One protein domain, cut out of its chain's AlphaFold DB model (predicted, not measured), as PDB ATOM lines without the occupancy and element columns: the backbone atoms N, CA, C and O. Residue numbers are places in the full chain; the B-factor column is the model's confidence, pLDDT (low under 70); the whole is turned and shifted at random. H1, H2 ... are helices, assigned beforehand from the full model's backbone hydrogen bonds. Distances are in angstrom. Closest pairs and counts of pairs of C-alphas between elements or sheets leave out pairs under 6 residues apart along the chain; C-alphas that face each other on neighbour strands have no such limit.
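What this domain is: This is residues 26 to 154 and 167 to 174 of the 396 residues of the protein "Hypothetical protein" of Meloidogyne enterolobii (UniProt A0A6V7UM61). A rounded cluster of mostly short helices: the longest, H4, runs side by side with H3, while H6 lies close by with H1 crossing it. H5 packs on residues 86 to 94 of H4 and meets residues 121 to 124 of H6 at a corner, while H7 and H8 lie farthest out from the mean of the C-alphas. The printed part has 137 residues with eight named helices, H1 to H8 in chain order, and no named strand; the class is all helix. It is compact, with a radius of gyration of the C-alphas of 14.1 A and spans of 37 by 36 by 32 A.

Where its parts are: H4, residues 86 to 104, is 25.9 A long, from C-alpha 86 at (267.674, 278.189, 446.268) to C-alpha 104 at (243.339, 273.430, 438.675). H3 is residues 59 to 68, 14.3 A; H6 is 121 to 133, 18.9 A; H1 is 26 to 35, 14.2 A, beginning at C-alpha 26 (247.015, 281.919, 457.323). H2 is residues 48 to 55, H5 112 to 116, H7 135 to 139 and H8 167 to 174.

How they stand to each other: H4 touches H3 with residues 92 to 100 alone, at a shallow tilt of 16 degrees, the same way; the closest C-alphas, Cys 62 and Phe 96, are 5.1 A apart. H4 touches H5 with residues 86 to 94 alone, closest C-alphas Ser 90 and Glu 112, 5.8 A. H5 and H6 touch only at the corner, closest C-alphas Leu 115 and Phe 121, 6.0 A. H6 touches H1 at a steep tilt of 39 degrees, closest C-alphas Trp 26 and Leu 125, 6.8 A. H2 and H8 only just touch, with 3 pairs of C-alphas within 8 A, the closest Ser 49 and Leu 169, 6.0 A. H7 and H3 are close but not clearly touching, closest C-alphas Leu 68 and Ser 137, 5.8 A. Every O i to N i+4 pair is within hydrogen-bond range in H1 to H7, and 3 of 4 in H8.

The domain as a whole: The farthest C-alphas, Gln 139 and Glu 174, are 40.2 A apart. Residues 155 to 166 are not printed; C-alphas 154 and 167 are 15.4 A apart across the cut. The links H1 to H2 and H3 to H4 are long. The mean pLDDT of the printed part is 80.8; residue 41 and residues 81 to 84, 147 to 154 and 167 to 174 are under 70.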
ATOM      1  N   TRP A  26     245.970 282.944 457.328       83.25
ATOM      2  CA  TRP A  26     247.015 281.919 457.323       83.25
ATOM      3  C   TRP A  26     246.710 280.765 458.293       83.25
ATOM      4  O   TRP A  26     246.994 279.612 457.974       83.25
ATOM      5  N   GLN A  27     246.047 281.026 459.424       84.19
ATOM      6  CA  GLN A  27     245.614 279.969 460.344       84.19
ATOM      7  C   GLN A  27     244.466 279.149 459.758       84.19
ATOM      8  O   GLN A  27     244.431 277.925 459.903       84.19
ATOM      9  N   GLN A  28     243.543 279.803 459.046       85.75
ATOM     10  CA  GLN A  28     242.505 279.106 458.287       85.75
ATOM     11  C   GLN A  28     243.124 278.240 457.176       85.75
ATOM     12  O   GLN A  28     242.707 277.097 456.982       85.75
ATOM     13  N   CYS A  29     244.176 278.736 456.515       87.94
ATOM     14  CA  CYS A  29     244.959 277.966 455.549       87.94
ATOM     15  C   CYS A  29     245.598 276.724 456.187       87.94
ATOM     16  O   CYS A  29     245.481 275.635 455.633       87.94
ATOM     17  N   ILE A  30     246.229 276.847 457.362       85.62
ATOM     18  CA  ILE A  30     246.812 275.702 458.087       85.62
ATOM     19  C   ILE A  30     245.744 274.657 458.400       85.62
ATOM     20  O   ILE A  30     245.952 273.472 458.137       85.62
ATOM     21  N   LYS A  31     244.589 275.081 458.931       85.38
ATOM     22  CA  LYS A  31     243.465 274.179 459.233       85.38
ATOM     23  C   LYS A  31     243.012 273.427 457.979       85.38
ATOM     24  O   LYS A  31     242.811 272.213 458.032       85.38
ATOM     25  N   TRP A  32     242.919 274.118 456.843       89.25
ATOM     26  CA  TRP A  32     242.588 273.486 455.569       89.25
ATOM     27  C   TRP A  32     243.672 272.503 455.101       89.25
ATOM     28  O   TRP A  32     243.345 271.359 454.788       89.25
ATOM     29  N   ILE A  33     244.958 272.871 455.131       86.69
ATOM     30  CA  ILE A  33     246.056 271.965 454.751       86.69
ATOM     31  C   ILE A  33     246.065 270.718 455.650       86.69
ATOM     32  O   ILE A  33     246.169 269.605 455.135       86.69
ATOM     33  N   LYS A  34     245.864 270.859 456.967       85.06
ATOM     34  CA  LYS A  34     245.715 269.715 457.885       85.06
ATOM     35  C   LYS A  34     244.549 268.810 457.490       85.06
ATOM     36  O   LYS A  34     244.700 267.592 457.481       85.06
ATOM     37  N   SER A  35     243.412 269.385 457.088       84.56
ATOM     38  CA  SER A  35     242.248 268.606 456.637       84.56
ATOM     39  C   SER A  35     242.518 267.769 455.378       84.56
ATOM     40  O   SER A  35     241.851 266.761 455.161       84.56
ATOM     41  N   THR A  36     243.532 268.128 454.579       84.19
ATOM     42  CA  THR A  36     243.958 267.328 453.415       84.19
ATOM     43  C   THR A  36     244.788 266.093 453.792       84.19
ATOM     44  O   THR A  36     244.950 265.187 452.972       84.19
ATOM     45  N   GLY A  37     245.314 266.035 455.024       78.75
ATOM     46  CA  GLY A  37     246.186 264.964 455.514       78.75
ATOM     47  C   GLY A  37     247.639 265.045 455.032       78.75
ATOM     48  O   GLY A  37     248.392 264.096 455.223       78.75
ATOM     49  N   VAL A  38     248.035 266.148 454.388       82.56
ATOM     50  CA  VAL A  38     249.419 266.384 453.929       82.56
ATOM     51  C   VAL A  38     250.309 266.931 455.052       82.56
ATOM     52  O   VAL A  38     251.526 266.776 455.009       82.56
ATOM     53  N   LEU A  39     249.702 267.530 456.078       82.94
ATOM     54  CA  LEU A  39     250.379 268.065 457.258       82.94
ATOM     55  C   LEU A  39     249.936 267.295 458.504       82.94
ATOM     56  O   LEU A  39     248.742 267.022 458.656       82.94
ATOM     57  N   SER A  40     250.884 266.949 459.384       75.62
ATOM     58  CA  SER A  40     250.601 266.132 460.573       75.62
ATOM     59  C   SER A  40     249.584 266.815 461.497       75.62
ATOM     60  O   SER A  40     249.663 268.037 461.680       75.62
ATOM     61  N   PRO A  41     248.657 266.068 462.127       68.62
ATOM     62  CA  PRO A  41     247.726 266.629 463.102       68.62
ATOM     63  C   PRO A  41     248.444 267.342 464.257       68.62
ATOM     64  O   PRO A  41     247.996 268.418 464.664       68.62
ATOM     65  N   GLU A  42     249.585 266.800 464.703       70.69
ATOM     66  CA  GLU A  42     250.405 267.336 465.801       70.69
ATOM     67  C   GLU A  42     251.239 268.573 465.423       70.69
ATOM     68  O   GLU A  42     251.878 269.160 466.290       70.69
ATOM     69  N   ALA A  43     251.270 268.984 464.149       73.19
ATOM     70  CA  ALA A  43     252.072 270.132 463.724       73.19
ATOM     71  C   ALA A  43     251.422 271.450 464.175       73.19
ATOM     72  O   ALA A  43     250.422 271.880 463.594       73.19
ATOM     73  N   GLU A  44     251.956 272.098 465.203       73.06
ATOM     74  CA  GLU A  44     251.494 273.408 465.681       73.06
ATOM     75  C   GLU A  44     252.432 274.524 465.207       73.06
ATOM     76  O   GLU A  44     253.650 274.356 465.182       73.06
ATOM     77  N   PHE A  45     251.851 275.652 464.789       79.25
ATOM     78  CA  PHE A  45     252.585 276.824 464.310       79.25
ATOM     79  C   PHE A  45     252.236 278.016 465.182       79.25
ATOM     80  O   PHE A  45     251.140 278.567 465.071       79.25
ATOM     81  N   ASP A  46     253.181 278.417 466.025       72.88
ATOM     82  CA  ASP A  46     253.014 279.566 466.915       72.88
ATOM     83  C   ASP A  46     253.148 280.898 466.168       72.88
ATOM     84  O   ASP A  46     252.617 281.923 466.605       72.88
ATOM     85  N   LYS A  47     253.862 280.895 465.034       78.62
ATOM     86  CA  LYS A  47     254.147 282.085 464.232       78.62
ATOM     87  C   LYS A  47     253.853 281.856 462.753       78.62
ATOM     88  O   LYS A  47     254.105 280.787 462.200       78.62
ATOM     89  N   LEU A  48     253.413 282.927 462.093       80.94
ATOM     90  CA  LEU A  48     253.254 282.996 460.639       80.94
ATOM     91  C   LEU A  48     254.565 282.674 459.897       80.94
ATOM     92  O   LEU A  48     254.529 282.048 458.840       80.94
ATOM     93  N   SER A  49     255.712 283.061 460.467       77.56
ATOM     94  CA  SER A  49     257.045 282.764 459.932       77.56
ATOM     95  C   SER A  49     257.277 281.271 459.765       77.56
ATOM     96  O   SER A  49     257.685 280.825 458.698       77.56
ATOM     97  N   ASP A  50     256.953 280.490 460.792       80.19
ATOM     98  CA  ASP A  50     257.232 279.054 460.836       80.19
ATOM     99  C   ASP A  50     256.406 278.323 459.774       80.19
ATOM    100  O   ASP A  50     256.892 277.427 459.083       80.19
ATOM    101  N   PHE A  51     255.172 278.787 459.570       82.12
ATOM    102  CA  PHE A  51     254.315 278.317 458.493       82.12
ATOM    103  C   PHE A  51     254.855 278.690 457.104       82.12
ATOM    104  O   PHE A  51     254.896 277.842 456.209       82.12
ATOM    105  N   ALA A  52     255.304 279.934 456.916       84.00
ATOM    106  CA  ALA A  52     255.865 280.394 455.649       84.00
ATOM    107  C   ALA A  52     257.146 279.626 455.267       84.00
ATOM    108  O   ALA A  52     257.312 279.245 454.108       84.00
ATOM    109  N   PHE A  53     258.007 279.316 456.244       81.50
ATOM    110  CA  PHE A  53     259.235 278.548 456.027       81.50
ATOM    111  C   PHE A  53     258.981 277.113 455.566       81.50
ATOM    112  O   PHE A  53     259.713 276.617 454.713       81.50
ATOM    113  N   ILE A  54     257.930 276.459 456.060       84.19
ATOM    114  CA  ILE A  54     257.585 275.097 455.628       84.19
ATOM    115  C   ILE A  54     257.064 275.057 454.191       84.19
ATOM    116  O   ILE A  54     257.251 274.066 453.492       84.19
ATOM    117  N   LEU A  55     256.412 276.122 453.723       86.44
ATOM    118  CA  LEU A  55     255.955 276.200 452.334       86.44
ATOM    119  C   LEU A  55     257.099 276.502 451.356       86.44
ATOM    120  O   LEU A  55     256.984 276.201 450.168       86.44
ATOM    121  N   ARG A  56     258.197 277.080 451.855       86.25
ATOM    122  CA  ARG A  56     259.295 277.646 451.064       86.25
ATOM    123  C   ARG A  56     260.063 276.626 450.224       86.25
ATOM    124  O   ARG A  56     260.566 276.983 449.164       86.25
ATOM    125  N   ASP A  57     260.166 275.374 450.662       82.38
ATOM    126  CA  ASP A  57     260.870 274.331 449.897       82.38
ATOM    127  C   ASP A  57     260.041 273.763 448.727       82.38
ATOM    128  O   ASP A  57     260.538 272.967 447.924       82.38
ATOM    129  N   GLY A  58     258.770 274.173 448.623       85.00
ATOM    130  CA  GLY A  58     257.825 273.759 447.590       85.00
ATOM    131  C   GLY A  58     257.346 272.308 447.704       85.00
ATOM    132  O   GLY A  58     256.454 271.910 446.953       85.00
ATOM    133  N   ILE A  59     257.871 271.509 448.638       86.62
ATOM    134  CA  ILE A  59     257.560 270.078 448.759       86.62
ATOM    135  C   ILE A  59     256.156 269.893 449.324       86.62
ATOM    136  O   ILE A  59     255.363 269.124 448.772       86.62
ATOM    137  N   LEU A  60     255.813 270.630 450.389       88.12
ATOM    138  CA  LEU A  60     254.470 270.575 450.974       88.12
ATOM    139  C   LEU A  60     253.404 270.980 449.944       88.12
ATOM    140  O   LEU A  60     252.359 270.337 449.844       88.12
ATOM    141  N   LEU A  61     253.703 271.998 449.134       91.12
ATOM    142  CA  LEU A  61     252.835 272.473 448.058       91.12
ATOM    143  C   LEU A  61     252.654 271.422 446.953       91.12
ATOM    144  O   LEU A  61     251.525 271.147 446.542       91.12
ATOM    145  N   CYS A  62     253.735 270.775 446.510       88.69
ATOM    146  CA  CYS A  62     253.649 269.693 445.529       88.69
ATOM    147  C   CYS A  62     252.829 268.506 446.054       88.69
ATOM    148  O   CYS A  62     251.952 267.996 445.354       88.69
ATOM    149  N   ASN A  63     253.055 268.097 447.305       86.38
ATOM    150  CA  ASN A  63     252.306 267.008 447.934       86.38
ATOM    151  C   ASN A  63     250.820 267.352 448.102       86.38
ATOM    152  O   ASN A  63     249.957 266.496 447.896       86.38
ATOM    153  N   LEU A  64     250.510 268.612 448.410       88.94
ATOM    154  CA  LEU A  64     249.146 269.128 448.446       88.94
ATOM    155  C   LEU A  64     248.466 269.022 447.078       88.94
ATOM    156  O   LEU A  64     247.351 268.506 446.992       88.94
ATOM    157  N   ALA A  65     249.137 269.441 446.004       89.56
ATOM    158  CA  ALA A  65     248.600 269.310 444.652       89.56
ATOM    159  C   ALA A  65     248.330 267.840 444.288       89.56
ATOM    160  O   ALA A  65     247.225 267.526 443.840       89.56
ATOM    161  N   ILE A  66     249.275 266.931 444.566       87.75
ATOM    162  CA  ILE A  66     249.125 265.482 444.323       87.75
ATOM    163  C   ILE A  66     247.933 264.912 445.094       87.75
ATOM    164  O   ILE A  66     247.181 264.090 444.566       87.75
ATOM    165  N   LYS A  67     247.735 265.350 446.341       86.56
ATOM    166  CA  LYS A  67     246.623 264.881 447.171       86.56
ATOM    167  C   LYS A  67     245.268 265.316 446.617       86.56
ATOM    168  O   LYS A  67     244.320 264.534 446.658       86.56
ATOM    169  N   LEU A  68     245.180 266.541 446.102       87.50
ATOM    170  CA  LEU A  68     243.959 267.086 445.507       87.50
ATOM    171  C   LEU A  68     243.694 266.536 444.098       87.50
ATOM    172  O   LEU A  68     242.542 266.405 443.688       87.50
ATOM    173  N   CYS A  69     244.746 266.224 443.345       87.38
ATOM    174  CA  CYS A  69     244.667 265.627 442.022       87.38
ATOM    175  C   CYS A  69     245.778 264.587 441.838       87.38
ATOM    176  O   CYS A  69     246.908 264.954 441.507       87.38
ATOM    177  N   PRO A  70     245.470 263.284 441.954       84.75
ATOM    178  CA  PRO A  70     246.433 262.245 441.617       84.75
ATOM    179  C   PRO A  70     246.963 262.439 440.187       84.75
ATOM    180  O   PRO A  70     246.200 262.782 439.283       84.75
ATOM    181  N   ASN A  71     248.264 262.216 439.986       82.56
ATOM    182  CA  ASN A  71     248.981 262.369 438.709       82.56
ATOM    183  C   ASN A  71     249.162 263.808 438.178       82.56
ATOM    184  O   ASN A  71     249.541 263.957 437.021       82.56
ATOM    185  N   CYS A  72     248.921 264.864 438.968       86.12
ATOM    186  CA  CYS A  72     249.216 266.237 438.517       86.12
ATOM    187  C   CYS A  72     250.708 266.610 438.581       86.12
ATOM    188  O   CYS A  72     251.141 267.530 437.900       86.12
ATOM    189  N   ILE A  73     251.475 265.931 439.437       88.81
ATOM    190  CA  ILE A  73     252.932 266.049 439.574       88.81
ATOM    191  C   ILE A  73     253.455 264.635 439.807       88.81
ATOM    192  O   ILE A  73     252.880 263.891 440.609       88.81
ATOM    193  N   TYR A  74     254.532 264.246 439.127       79.81
ATOM    194  CA  TYR A  74     255.147 262.951 439.384       79.81
ATOM    195  C   TYR A  74     256.087 263.032 440.587       79.81
ATOM    196  O   TYR A  74     256.944 263.907 440.663       79.81
ATOM    197  N   SER A  75     255.993 262.077 441.516       76.69
ATOM    198  CA  SER A  75     256.794 262.092 442.752       76.69
ATOM    199  C   SER A  75     258.312 262.102 442.525       76.69
ATOM    200  O   SER A  75     259.041 262.549 443.399       76.69
ATOM    201  N   HIS A  76     258.794 261.637 441.366       76.19
ATOM    202  CA  HIS A  76     260.218 261.667 441.010       76.19
ATOM    203  C   HIS A  76     260.709 263.048 440.536       76.19
ATOM    204  O   HIS A  76     261.915 263.268 440.470       76.19
ATOM    205  N   GLU A  77     259.803 263.963 440.180       79.94
ATOM    206  CA  GLU A  77     260.152 265.332 439.778       79.94
ATOM    207  C   GLU A  77     260.379 266.243 440.990       79.94
ATOM    208  O   GLU A  77     261.117 267.224 440.884       79.94
ATOM    209  N   ILE A  78     259.779 265.897 442.137       84.44
ATOM    210  CA  ILE A  78     259.944 266.617 443.400       84.44
ATOM    211  C   ILE A  78     261.332 266.311 443.955       84.44
ATOM    212  O   ILE A  78     261.662 265.170 444.289       84.44
ATOM    213  N   LEU A  79     262.147 267.349 444.089       81.19
ATOM    214  CA  LEU A  79     263.493 267.231 444.618       81.19
ATOM    215  C   LEU A  79     263.464 267.409 446.137       81.19
ATOM    216  O   LEU A  79     263.353 268.523 446.639       81.19
ATOM    217  N   SER A  80     263.573 266.300 446.869       74.12
ATOM    218  CA  SER A  80     263.639 266.293 448.339       74.12
ATOM    219  C   SER A  80     265.054 266.466 448.901       74.12
ATOM    220  O   SER A  80     265.226 266.669 450.100       74.12
ATOM    221  N   GLN A  81     266.080 266.382 448.052       67.25
ATOM    222  CA  GLN A  81     267.482 266.542 448.438       67.25
ATOM    223  C   GLN A  81     267.881 268.021 448.387       67.25
ATOM    224  O   GLN A  81     267.473 268.731 447.476       67.25
ATOM    225  N   TYR A  82     268.729 268.469 449.319       66.06
ATOM    226  CA  TYR A  82     269.237 269.849 449.380       66.06
ATOM    227  C   TYR A  82     268.136 270.920 449.530       66.06
ATOM    228  O   TYR A  82     268.127 271.912 448.809       66.06
ATOM    229  N   GLN A  83     267.247 270.757 450.519       62.69
ATOM    230  CA  GLN A  83     266.126 271.669 450.840       62.69
ATOM    231  C   GLN A  83     266.545 273.107 451.225       62.69
ATOM    232  O   GLN A  83     265.702 273.985 451.371       62.69
ATOM    233  N   GLN A  84     267.845 273.360 451.395       64.88
ATOM    234  CA  GLN A  84     268.412 274.696 451.615       64.88
ATOM    235  C   GLN A  84     268.911 275.358 450.314       64.88
ATOM    236  O   GLN A  84     269.281 276.529 450.322       64.88
ATOM    237  N   SER A  85     268.929 274.632 449.189       75.38
ATOM    238  CA  SER A  85     269.363 275.159 447.895       75.38
ATOM    239  C   SER A  85     268.262 275.991 447.244       75.38
ATOM    240  O   SER A  85     267.191 275.479 446.918       75.38
ATOM    241  N   HIS A  86     268.569 277.260 446.964       77.12
ATOM    242  CA  HIS A  86     267.674 278.189 446.268       77.12
ATOM    243  C   HIS A  86     267.143 277.616 444.944       77.12
ATOM    244  O   HIS A  86     265.955 277.715 444.645       77.12
ATOM    245  N   PHE A  87     268.011 276.952 444.174       78.31
ATOM    246  CA  PHE A  87     267.650 276.347 442.891       78.31
ATOM    247  C   PHE A  87     266.659 275.184 443.046       78.31
ATOM    248  O   PHE A  87     265.721 275.059 442.261       78.31
ATOM    249  N   VAL A  88     266.849 274.343 444.068       79.69
ATOM    250  CA  VAL A  88     265.964 273.200 444.339       79.69
ATOM    251  C   VAL A  88     264.584 273.685 444.776       79.69
ATOM    252  O   VAL A  88     263.580 273.252 444.208       79.69
ATOM    253  N   CYS A  89     264.537 274.623 445.724       86.06
ATOM    254  CA  CYS A  89     263.287 275.198 446.213       86.06
ATOM    255  C   CYS A  89     262.525 275.914 445.089       86.06
ATOM    256  O   CYS A  89     261.346 275.639 444.881       86.06
ATOM    257  N   SER A  90     263.211 276.749 444.295       87.38
ATOM    258  CA  SER A  90     262.630 277.421 443.124       87.38
ATOM    259  C   SER A  90     262.027 276.418 442.133       87.38
ATOM    260  O   SER A  90     260.880 276.570 441.711       87.38
ATOM    261  N   LYS A  91     262.741 275.324 441.828       86.50
ATOM    262  CA  LYS A  91     262.245 274.276 440.927       86.50
ATOM    263  C   LYS A  91     260.995 273.571 441.468       86.50
ATOM    264  O   LYS A  91     260.054 273.355 440.705       86.50
ATOM    265  N   ASN A  92     260.960 273.222 442.753       89.69
ATOM    266  CA  ASN A  92     259.783 272.595 443.368       89.69
ATOM    267  C   ASN A  92     258.574 273.546 443.378       89.69
ATOM    268  O   ASN A  92     257.462 273.129 443.050       89.69
ATOM    269  N   ILE A  93     258.780 274.830 443.693       91.00
ATOM    270  CA  ILE A  93     257.723 275.849 443.624       91.00
ATOM    271  C   ILE A  93     257.194 275.958 442.186       91.00
ATOM    272  O   ILE A  93     255.985 275.881 441.974       91.00
ATOM    273  N   ALA A  94     258.076 276.038 441.186       90.25
ATOM    274  CA  ALA A  94     257.683 276.114 439.779       90.25
ATOM    275  C   ALA A  94     256.845 274.900 439.325       90.25
ATOM    276  O   ALA A  94     255.873 275.064 438.581       90.25
ATOM    277  N   LEU A  95     257.171 273.688 439.799       89.50
ATOM    278  CA  LEU A  95     256.378 272.476 439.542       89.50
ATOM    279  C   LEU A  95     254.962 272.592 440.110       89.50
ATOM    280  O   LEU A  95     253.989 272.306 439.407       89.50
ATOM    281  N   PHE A  96     254.832 273.061 441.351       94.25
ATOM    282  CA  PHE A  96     253.531 273.314 441.964       94.25
ATOM    283  C   PHE A  96     252.720 274.357 441.182       94.25
ATOM    284  O   PHE A  96     251.566 274.106 440.831       94.25
ATOM    285  N   LEU A  97     253.327 275.498 440.845       91.81
ATOM    286  CA  LEU A  97     252.663 276.571 440.099       91.81
ATOM    287  C   LEU A  97     252.200 276.105 438.714       91.81
ATOM    288  O   LEU A  97     251.099 276.441 438.269       91.81
ATOM    289  N   LYS A  98     253.018 275.293 438.036       90.06
ATOM    290  CA  LYS A  98     252.645 274.651 436.774       90.06
ATOM    291  C   LYS A  98     251.438 273.732 436.956       90.06
ATOM    292  O   LYS A  98     250.476 273.858 436.204       90.06
ATOM    293  N   ALA A  99     251.429 272.889 437.988       90.00
ATOM    294  CA  ALA A  99     250.290 272.021 438.268       90.00
ATOM    295  C   ALA A  99     249.003 272.814 438.566       90.00
ATOM    296  O   ALA A  99     247.930 272.429 438.101       90.00
ATOM    297  N   CYS A 100     249.093 273.940 439.282       90.75
ATOM    298  CA  CYS A 100     247.957 274.835 439.528       90.75
ATOM    299  C   CYS A 100     247.346 275.394 438.234       90.75
ATOM    300  O   CYS A 100     246.118 275.399 438.099       90.75
ATOM    301  N   ARG A 101     248.181 275.794 437.267       90.38
ATOM    302  CA  ARG A 101     247.725 276.257 435.945       90.38
ATOM    303  C   ARG A 101     247.092 275.123 435.140       90.38
ATOM    304  O   ARG A 101     245.938 275.229 434.729       90.38
ATOM    305  N   ASP A 102     247.812 274.014 434.996       89.06
ATOM    306  CA  ASP A 102     247.463 272.940 434.061       89.06
ATOM    307  C   ASP A 102     246.277 272.091 434.548       89.06
ATOM    308  O   ASP A 102     245.443 271.648 433.758       89.06
ATOM    309  N   HIS A 103     246.171 271.864 435.862       88.19
ATOM    310  CA  HIS A 103     245.216 270.912 436.432       88.19
ATOM    311  C   HIS A 103     244.132 271.541 437.307       88.19
ATOM    312  O   HIS A 103     243.118 270.879 437.546       88.19
ATOM    313  N   PHE A 104     244.318 272.761 437.809       87.31
ATOM    314  CA  PHE A 104     243.339 273.430 438.675       87.31
ATOM    315  C   PHE A 104     242.742 274.696 438.046       87.31
ATOM    316  O   PHE A 104     241.852 275.293 438.650       87.31
ATOM    317  N   SER A 105     243.172 275.057 436.828       85.69
ATOM    318  CA  SER A 105     242.688 276.217 436.062       85.69
ATOM    319  C   SER A 105     242.840 277.545 436.811       85.69
ATOM    320  O   SER A 105     241.995 278.435 436.704       85.69
ATOM    321  N   ILE A 106     243.919 277.674 437.587       86.50
ATOM    322  CA  ILE A 106     244.273 278.896 438.310       86.50
ATOM    323  C   ILE A 106     245.266 279.686 437.453       86.50
ATOM    324  O   ILE A 106     246.412 279.274 437.297       86.50
ATOM    325  N   ASN A 107     244.820 280.810 436.886       77.00
ATOM    326  CA  ASN A 107     245.646 281.647 436.004       77.00
ATOM    327  C   ASN A 107     246.480 282.680 436.773       77.00
ATOM    328  O   ASN A 107     247.601 282.988 436.377       77.00
ATOM    329  N   GLU A 108     245.936 283.212 437.868       80.50
ATOM    330  CA  GLU A 108     246.629 284.168 438.729       80.50
ATOM    331  C   GLU A 108     247.471 283.409 439.748       80.50
ATOM    332  O   GLU A 108     246.982 282.961 440.786       80.50
ATOM    333  N   VAL A 109     248.748 283.237 439.422       88.06
ATOM    334  CA  VAL A 109     249.716 282.568 440.285       88.06
ATOM    335  C   VAL A 109     250.822 283.519 440.722       88.06
ATOM    336  O   VAL A 109     251.157 284.453 439.995       88.06
ATOM    337  N   PHE A 110     251.362 283.294 441.919       89.38
ATOM    338  CA  PHE A 110     252.503 284.049 442.440       89.38
ATOM    339  C   PHE A 110     253.801 283.654 441.704       89.38
ATOM    340  O   PHE A 110     253.847 282.599 441.068       89.38
ATOM    341  N   SER A 111     254.828 284.505 441.754       85.62
ATOM    342  CA  SER A 111     256.165 284.222 441.203       85.62
ATOM    343  C   SER A 111     256.972 283.324 442.141       85.62
ATOM    344  O   SER A 111     256.729 283.310 443.341       85.62
ATOM    345  N   GLU A 112     257.963 282.587 441.650       86.44
ATOM    346  CA  GLU A 112     258.802 281.743 442.512       86.44
ATOM    347  C   GLU A 112     259.422 282.544 443.678       86.44
ATOM    348  O   GLU A 112     259.441 282.066 444.818       86.44
ATOM    349  N   ASP A 113     259.823 283.790 443.415       82.38
ATOM    350  CA  ASP A 113     260.460 284.698 444.376       82.38
ATOM    351  C   ASP A 113     259.489 285.208 445.459       82.38
ATOM    352  O   ASP A 113     259.896 285.429 446.604       82.38
ATOM    353  N   ASP A 114     258.185 285.308 445.156       83.81
ATOM    354  CA  ASP A 114     257.154 285.753 446.110       83.81
ATOM    355  C   ASP A 114     257.097 284.869 447.367       83.81
ATOM    356  O   ASP A 114     256.787 285.360 448.457       83.81
ATOM    357  N   LEU A 115     257.406 283.575 447.214       85.19
ATOM    358  CA  LEU A 115     257.482 282.597 448.299       85.19
ATOM    359  C   LEU A 115     258.928 282.299 448.719       85.19
ATOM    360  O   LEU A 115     259.189 282.104 449.904       85.19
ATOM    361  N   LEU A 116     259.874 282.261 447.779       82.69
ATOM    362  CA  LEU A 116     261.255 281.873 448.064       82.69
ATOM    363  C   LEU A 116     262.028 282.928 448.866       82.69
ATOM    364  O   LEU A 116     262.830 282.566 449.731       82.69
ATOM    365  N   GLU A 117     261.748 284.203 448.613       81.25
ATOM    366  CA  GLU A 117     262.286 285.355 449.343       81.25
ATOM    367  C   GLU A 117     261.231 286.010 450.253       81.25
ATOM    368  O   GLU A 117     261.468 287.061 450.843       81.25
ATOM    369  N   LEU A 118     260.048 285.387 450.364       80.75
ATOM    370  CA  LEU A 118     258.900 285.874 451.137       80.75
ATOM    371  C   LEU A 118     258.489 287.318 450.784       80.75
ATOM    372  O   LEU A 118     257.961 288.042 451.630       80.75
ATOM    373  N   GLN A 119     258.682 287.736 449.526       75.12
ATOM    374  CA  GLN A 119     258.359 289.094 449.075       75.12
ATOM    375  C   GLN A 119     256.851 289.384 449.059       75.12
ATOM    376  O   GLN A 119     256.446 290.536 449.220       75.12
ATOM    377  N   ASN A 120     256.015 288.363 448.831       78.00
ATOM    378  CA  ASN A 120     254.568 288.524 448.691       78.00
ATOM    379  C   ASN A 120     253.810 287.277 449.164       78.00
ATOM    380  O   ASN A 120     253.017 286.667 448.439       78.00
ATOM    381  N   PHE A 121     254.012 286.916 450.431       83.50
ATOM    382  CA  PHE A 121     253.271 285.825 451.066       83.50
ATOM    383  C   PHE A 121     251.732 285.949 450.961       83.50
ATOM    384  O   PHE A 121     251.057 284.928 450.784       83.50
ATOM    385  N   PRO A 122     251.125 287.156 450.972       83.00
ATOM    386  CA  PRO A 122     249.696 287.303 450.707       83.00
ATOM    387  C   PRO A 122     249.243 286.717 449.358       83.00
ATOM    388  O   PRO A 122     248.146 286.164 449.276       83.00
ATOM    389  N   ALA A 123     250.052 286.797 448.295       82.25
ATOM    390  CA  ALA A 123     249.727 286.172 447.007       82.25
ATOM    391  C   ALA A 123     249.699 284.635 447.093       82.25
ATOM    392  O   ALA A 123     248.816 284.003 446.508       82.25
ATOM    393  N   VAL A 124     250.581 284.042 447.902       86.69
ATOM    394  CA  VAL A 124     250.605 282.596 448.179       86.69
ATOM    395  C   VAL A 124     249.307 282.152 448.856       86.69
ATOM    396  O   VAL A 124     248.663 281.198 448.415       86.69
ATOM    397  N   LEU A 125     248.859 282.887 449.880       85.50
ATOM    398  CA  LEU A 125     247.593 282.604 450.568       85.50
ATOM    399  C   LEU A 125     246.375 282.761 449.648       85.50
ATOM    400  O   LEU A 125     245.441 281.962 449.736       85.50
ATOM    401  N   ARG A 126     246.378 283.751 448.742       84.88
ATOM    402  CA  ARG A 126     245.316 283.918 447.732       84.88
ATOM    403  C   ARG A 126     245.243 282.711 446.796       84.88
ATOM    404  O   ARG A 126     244.147 282.193 446.582       84.88
ATOM    405  N   LEU A 127     246.382 282.220 446.303       88.56
ATOM    406  CA  LEU A 127     246.422 281.026 445.455       88.56
ATOM    407  C   LEU A 127     245.915 279.792 446.207       88.56
ATOM    408  O   LEU A 127     245.063 279.070 445.694       88.56
ATOM    409  N   LEU A 128     246.376 279.554 447.439       89.50
ATOM    410  CA  LEU A 128     245.918 278.413 448.246       89.50
ATOM    411  C   LEU A 128     244.416 278.494 448.560       89.50
ATOM    412  O   LEU A 128     243.710 277.486 448.532       89.50
ATOM    413  N   SER A 129     243.904 279.702 448.776       87.94
ATOM    414  CA  SER A 129     242.477 279.981 448.948       87.94
ATOM    415  C   SER A 129     241.673 279.642 447.681       87.94
ATOM    416  O   SER A 129     240.621 278.996 447.767       87.94
ATOM    417  N   GLN A 130     242.178 279.982 446.490       87.25
ATOM    418  CA  GLN A 130     241.587 279.563 445.212       87.25
ATOM    419  C   GLN A 130     241.661 278.039 445.023       87.25
ATOM    420  O   GLN A 130     240.668 277.412 444.643       87.25
ATOM    421  N   LEU A 131     242.791 277.422 445.375       88.31
ATOM    422  CA  LEU A 131     242.993 275.976 445.307       88.31
ATOM    423  C   LEU A 131     242.006 275.223 446.212       88.31
ATOM    424  O   LEU A 131     241.414 274.229 445.782       88.31
ATOM    425  N   SER A 132     241.737 275.742 447.413       88.25
ATOM    426  CA  SER A 132     240.739 275.182 448.333       88.25
ATOM    427  C   SER A 132     239.314 275.205 447.775       88.25
ATOM    428  O   SER A 132     238.518 274.312 448.073       88.25
ATOM    429  N   ARG A 133     238.998 276.186 446.918       87.44
ATOM    430  CA  ARG A 133     237.696 276.342 446.249       87.44
ATOM    431  C   ARG A 133     237.581 275.578 444.938       87.44
ATOM    432  O   ARG A 133     236.466 275.516 444.408       87.44
ATOM    433  N   SER A 134     238.680 275.017 444.432       87.50
ATOM    434  CA  SER A 134     238.699 274.255 443.185       87.50
ATOM    435  C   SER A 134     237.706 273.091 443.218       87.50
ATOM    436  O   SER A 134     237.409 272.514 444.270       87.50
ATOM    437  N   GLN A 135     237.198 272.711 442.045       84.94
ATOM    438  CA  GLN A 135     236.253 271.600 441.915       84.94
ATOM    439  C   GLN A 135     236.820 270.294 442.495       84.94
ATOM    440  O   GLN A 135     236.093 269.545 443.142       84.94
ATOM    441  N   LYS A 136     238.127 270.067 442.330       86.62
ATOM    442  CA  LYS A 136     238.839 268.885 442.834       86.62
ATOM    443  C   LYS A 136     238.881 268.834 444.364       86.62
ATOM    444  O   LYS A 136     238.602 267.794 444.949       86.62
ATOM    445  N   SER A 137     239.125 269.973 445.017       87.19
ATOM    446  CA  SER A 137     239.059 270.092 446.483       87.19
ATOM    447  C   SER A 137     237.646 269.811 447.018       87.19
ATOM    448  O   SER A 137     237.476 269.040 447.962       87.19
ATOM    449  N   ARG A 138     236.606 270.344 446.356       84.44
ATOM    450  CA  ARG A 138     235.203 270.109 446.752       84.44
ATOM    451  C   ARG A 138     234.769 268.653 446.586       84.44
ATOM    452  O   ARG A 138     234.003 268.157 447.406       84.44
ATOM    453  N   GLN A 139     235.255 267.965 445.553       85.12
ATOM    454  CA  GLN A 139     234.978 266.538 445.332       85.12
ATOM    455  C   GLN A 139     235.525 265.649 446.456       85.12
ATOM    456  O   GLN A 139     234.936 264.613 446.748       85.12
ATOM    457  N   LEU A 140     236.602 266.075 447.120       84.06
ATOM    458  CA  LEU A 140     237.171 265.397 448.286       84.06
ATOM    459  C   LEU A 140     236.440 265.730 449.601       84.06
ATOM    460  O   LEU A 140     236.859 265.278 450.663       84.06
ATOM    461  N   GLY A 141     235.357 266.515 449.551       83.31
ATOM    462  CA  GLY A 141     234.581 266.912 450.730       83.31
ATOM    463  C   GLY A 141     235.284 267.934 451.629       83.31
ATOM    464  O   GLY A 141     234.867 268.134 452.769       83.31
ATOM    465  N   LEU A 142     236.344 268.583 451.139       86.06
ATOM    466  CA  LEU A 142     237.108 269.567 451.900       86.06
ATOM    467  C   LEU A 142     236.352 270.900 451.961       86.06
ATOM    468  O   LEU A 142     235.879 271.414 450.943       86.06
ATOM    469  N   LYS A 143     236.264 271.485 453.157       84.06
ATOM    470  CA  LYS A 143     235.696 272.826 453.337       84.06
ATOM    471  C   LYS A 143     236.706 273.875 452.849       84.06
ATOM    472  O   LYS A 143     237.847 273.838 453.305       84.06
ATOM    473  N   PRO A 144     236.334 274.786 451.931       84.94
ATOM    474  CA  PRO A 144     237.241 275.822 451.445       84.94
ATOM    475  C   PRO A 144     237.558 276.851 452.537       84.94
ATOM    476  O   PRO A 144     236.773 277.030 453.466       84.94
ATOM    477  N   PHE A 145     238.677 277.564 452.387       86.56
ATOM    478  CA  PHE A 145     239.059 278.666 453.272       86.56
ATOM    479  C   PHE A 145     239.350 279.945 452.463       86.56
ATOM    480  O   PHE A 145     239.926 279.857 451.376       86.56
ATOM    481  N   PRO A 146     239.003 281.149 452.952       79.25
ATOM    482  CA  PRO A 146     238.127 281.395 454.100       79.25
ATOM    483  C   PRO A 146     236.694 280.895 453.855       79.25
ATOM    484  O   PRO A 146     236.320 280.658 452.706       79.25
ATOM    485  N   GLU A 147     235.901 280.717 454.912       68.50
ATOM    486  CA  GLU A 147     234.496 280.286 454.781       68.50
ATOM    487  C   GLU A 147     233.627 281.348 454.078       68.50
ATOM    488  O   GLU A 147     232.669 281.017 453.376       68.50
ATOM    489  N   GLU A 148     234.005 282.623 454.178       64.19
ATOM    490  CA  GLU A 148     233.369 283.722 453.453       64.19
ATOM    491  C   GLU A 148     233.805 283.744 451.973       64.19
ATOM    492  O   GLU A 148     234.967 283.535 451.609       64.19
ATOM    493  N   THR A 149     232.847 283.960 451.066       51.19
ATOM    494  CA  THR A 149     233.075 283.914 449.605       51.19
ATOM    495  C   THR A 149     233.802 285.150 449.081       51.19
ATOM    496  O   THR A 149     234.391 285.107 448.002       51.19
ATOM    497  N   ILE A 150     233.775 286.236 449.851       48.56
ATOM    498  CA  ILE A 150     234.474 287.478 449.564       48.56
ATOM    499  C   ILE A 150     235.827 287.369 450.269       48.56
ATOM    500  O   ILE A 150     235.907 287.515 451.485       48.56
ATOM    501  N   LEU A 151     236.898 287.091 449.514       51.59
ATOM    502  CA  LEU A 151     238.240 287.482 449.960       51.59
ATOM    503  C   LEU A 151     238.117 288.951 450.371       51.59
ATOM    504  O   LEU A 151     237.651 289.722 449.526       51.59
ATOM    505  N   PRO A 152     238.456 289.350 451.614       47.97
ATOM    506  CA  PRO A 152     238.368 290.745 452.004       47.97
ATOM    507  C   PRO A 152     239.033 291.560 450.903       47.97
ATOM    508  O   PRO A 152     240.210 291.357 450.603       47.97
ATOM    509  N   SER A 153     238.290 292.468 450.273       42.81
ATOM    510  CA  SER A 153     238.770 293.370 449.216       42.81
ATOM    511  C   SER A 153     239.830 294.367 449.723       42.81
ATOM    512  O   SER A 153     240.107 295.380 449.091       42.81
ATOM    513  N   LYS A 154     240.413 294.064 450.884       42.22
ATOM    514  CA  LYS A 154     241.488 294.719 451.611       42.22
ATOM    515  C   LYS A 154     242.511 293.671 452.073       42.22
ATOM    516  O   LYS A 154     242.852 293.605 453.246       42.22
ATOM    517  N   LEU A 167     254.845 291.991 456.397       63.56
ATOM    518  CA  LEU A 167     256.052 292.792 456.114       63.56
ATOM    519  C   LEU A 167     257.228 292.335 456.990       63.56
ATOM    520  O   LEU A 167     258.350 292.184 456.506       63.56
ATOM    521  N   ASN A 168     256.943 291.987 458.250       67.75
ATOM    522  CA  ASN A 168     257.929 291.438 459.184       67.75
ATOM    523  C   ASN A 168     258.494 290.069 458.757       67.75
ATOM    524  O   ASN A 168     259.538 289.667 459.266       67.75
ATOM    525  N   LEU A 169     257.852 289.340 457.831       69.06
ATOM    526  CA  LEU A 169     258.375 288.059 457.336       69.06
ATOM    527  C   LEU A 169     259.651 288.238 456.526       69.06
ATOM    528  O   LEU A 169     260.563 287.423 456.645       69.06
ATOM    529  N   ARG A 170     259.728 289.312 455.735       68.25
ATOM    530  CA  ARG A 170     260.922 289.633 454.958       68.25
ATOM    531  C   ARG A 170     262.062 290.068 455.867       68.25
ATOM    532  O   ARG A 170     263.168 289.577 455.706       68.25
ATOM    533  N   GLU A 171     261.794 290.905 456.866       68.31
ATOM    534  CA  GLU A 171     262.819 291.299 457.839       68.31
ATOM    535  C   GLU A 171     263.301 290.107 458.678       68.31
ATOM    536  O   GLU A 171     264.494 289.972 458.922       68.31
ATOM    537  N   GLN A 172     262.410 289.191 459.075       69.38
ATOM    538  CA  GLN A 172     262.786 287.954 459.772       69.38
ATOM    539  C   GLN A 172     263.553 286.984 458.871       69.38
ATOM    540  O   GLN A 172     264.464 286.302 459.340       69.38
ATOM    541  N   TYR A 173     263.212 286.934 457.584       64.56
ATOM    542  CA  TYR A 173     263.953 286.195 456.570       64.56
ATOM    543  C   TYR A 173     265.346 286.778 456.352       64.56
ATOM    544  O   TYR A 173     266.322 286.037 456.373       64.56
ATOM    545  N   GLU A 174     265.459 288.096 456.215       65.81
ATOM    546  CA  GLU A 174     266.730 288.802 456.094       65.81
ATOM    547  C   GLU A 174     267.554 288.642 457.381       65.81
ATOM    548  O   GLU A 174     268.746 288.384 457.293       65.81
TER     549      GLU A 174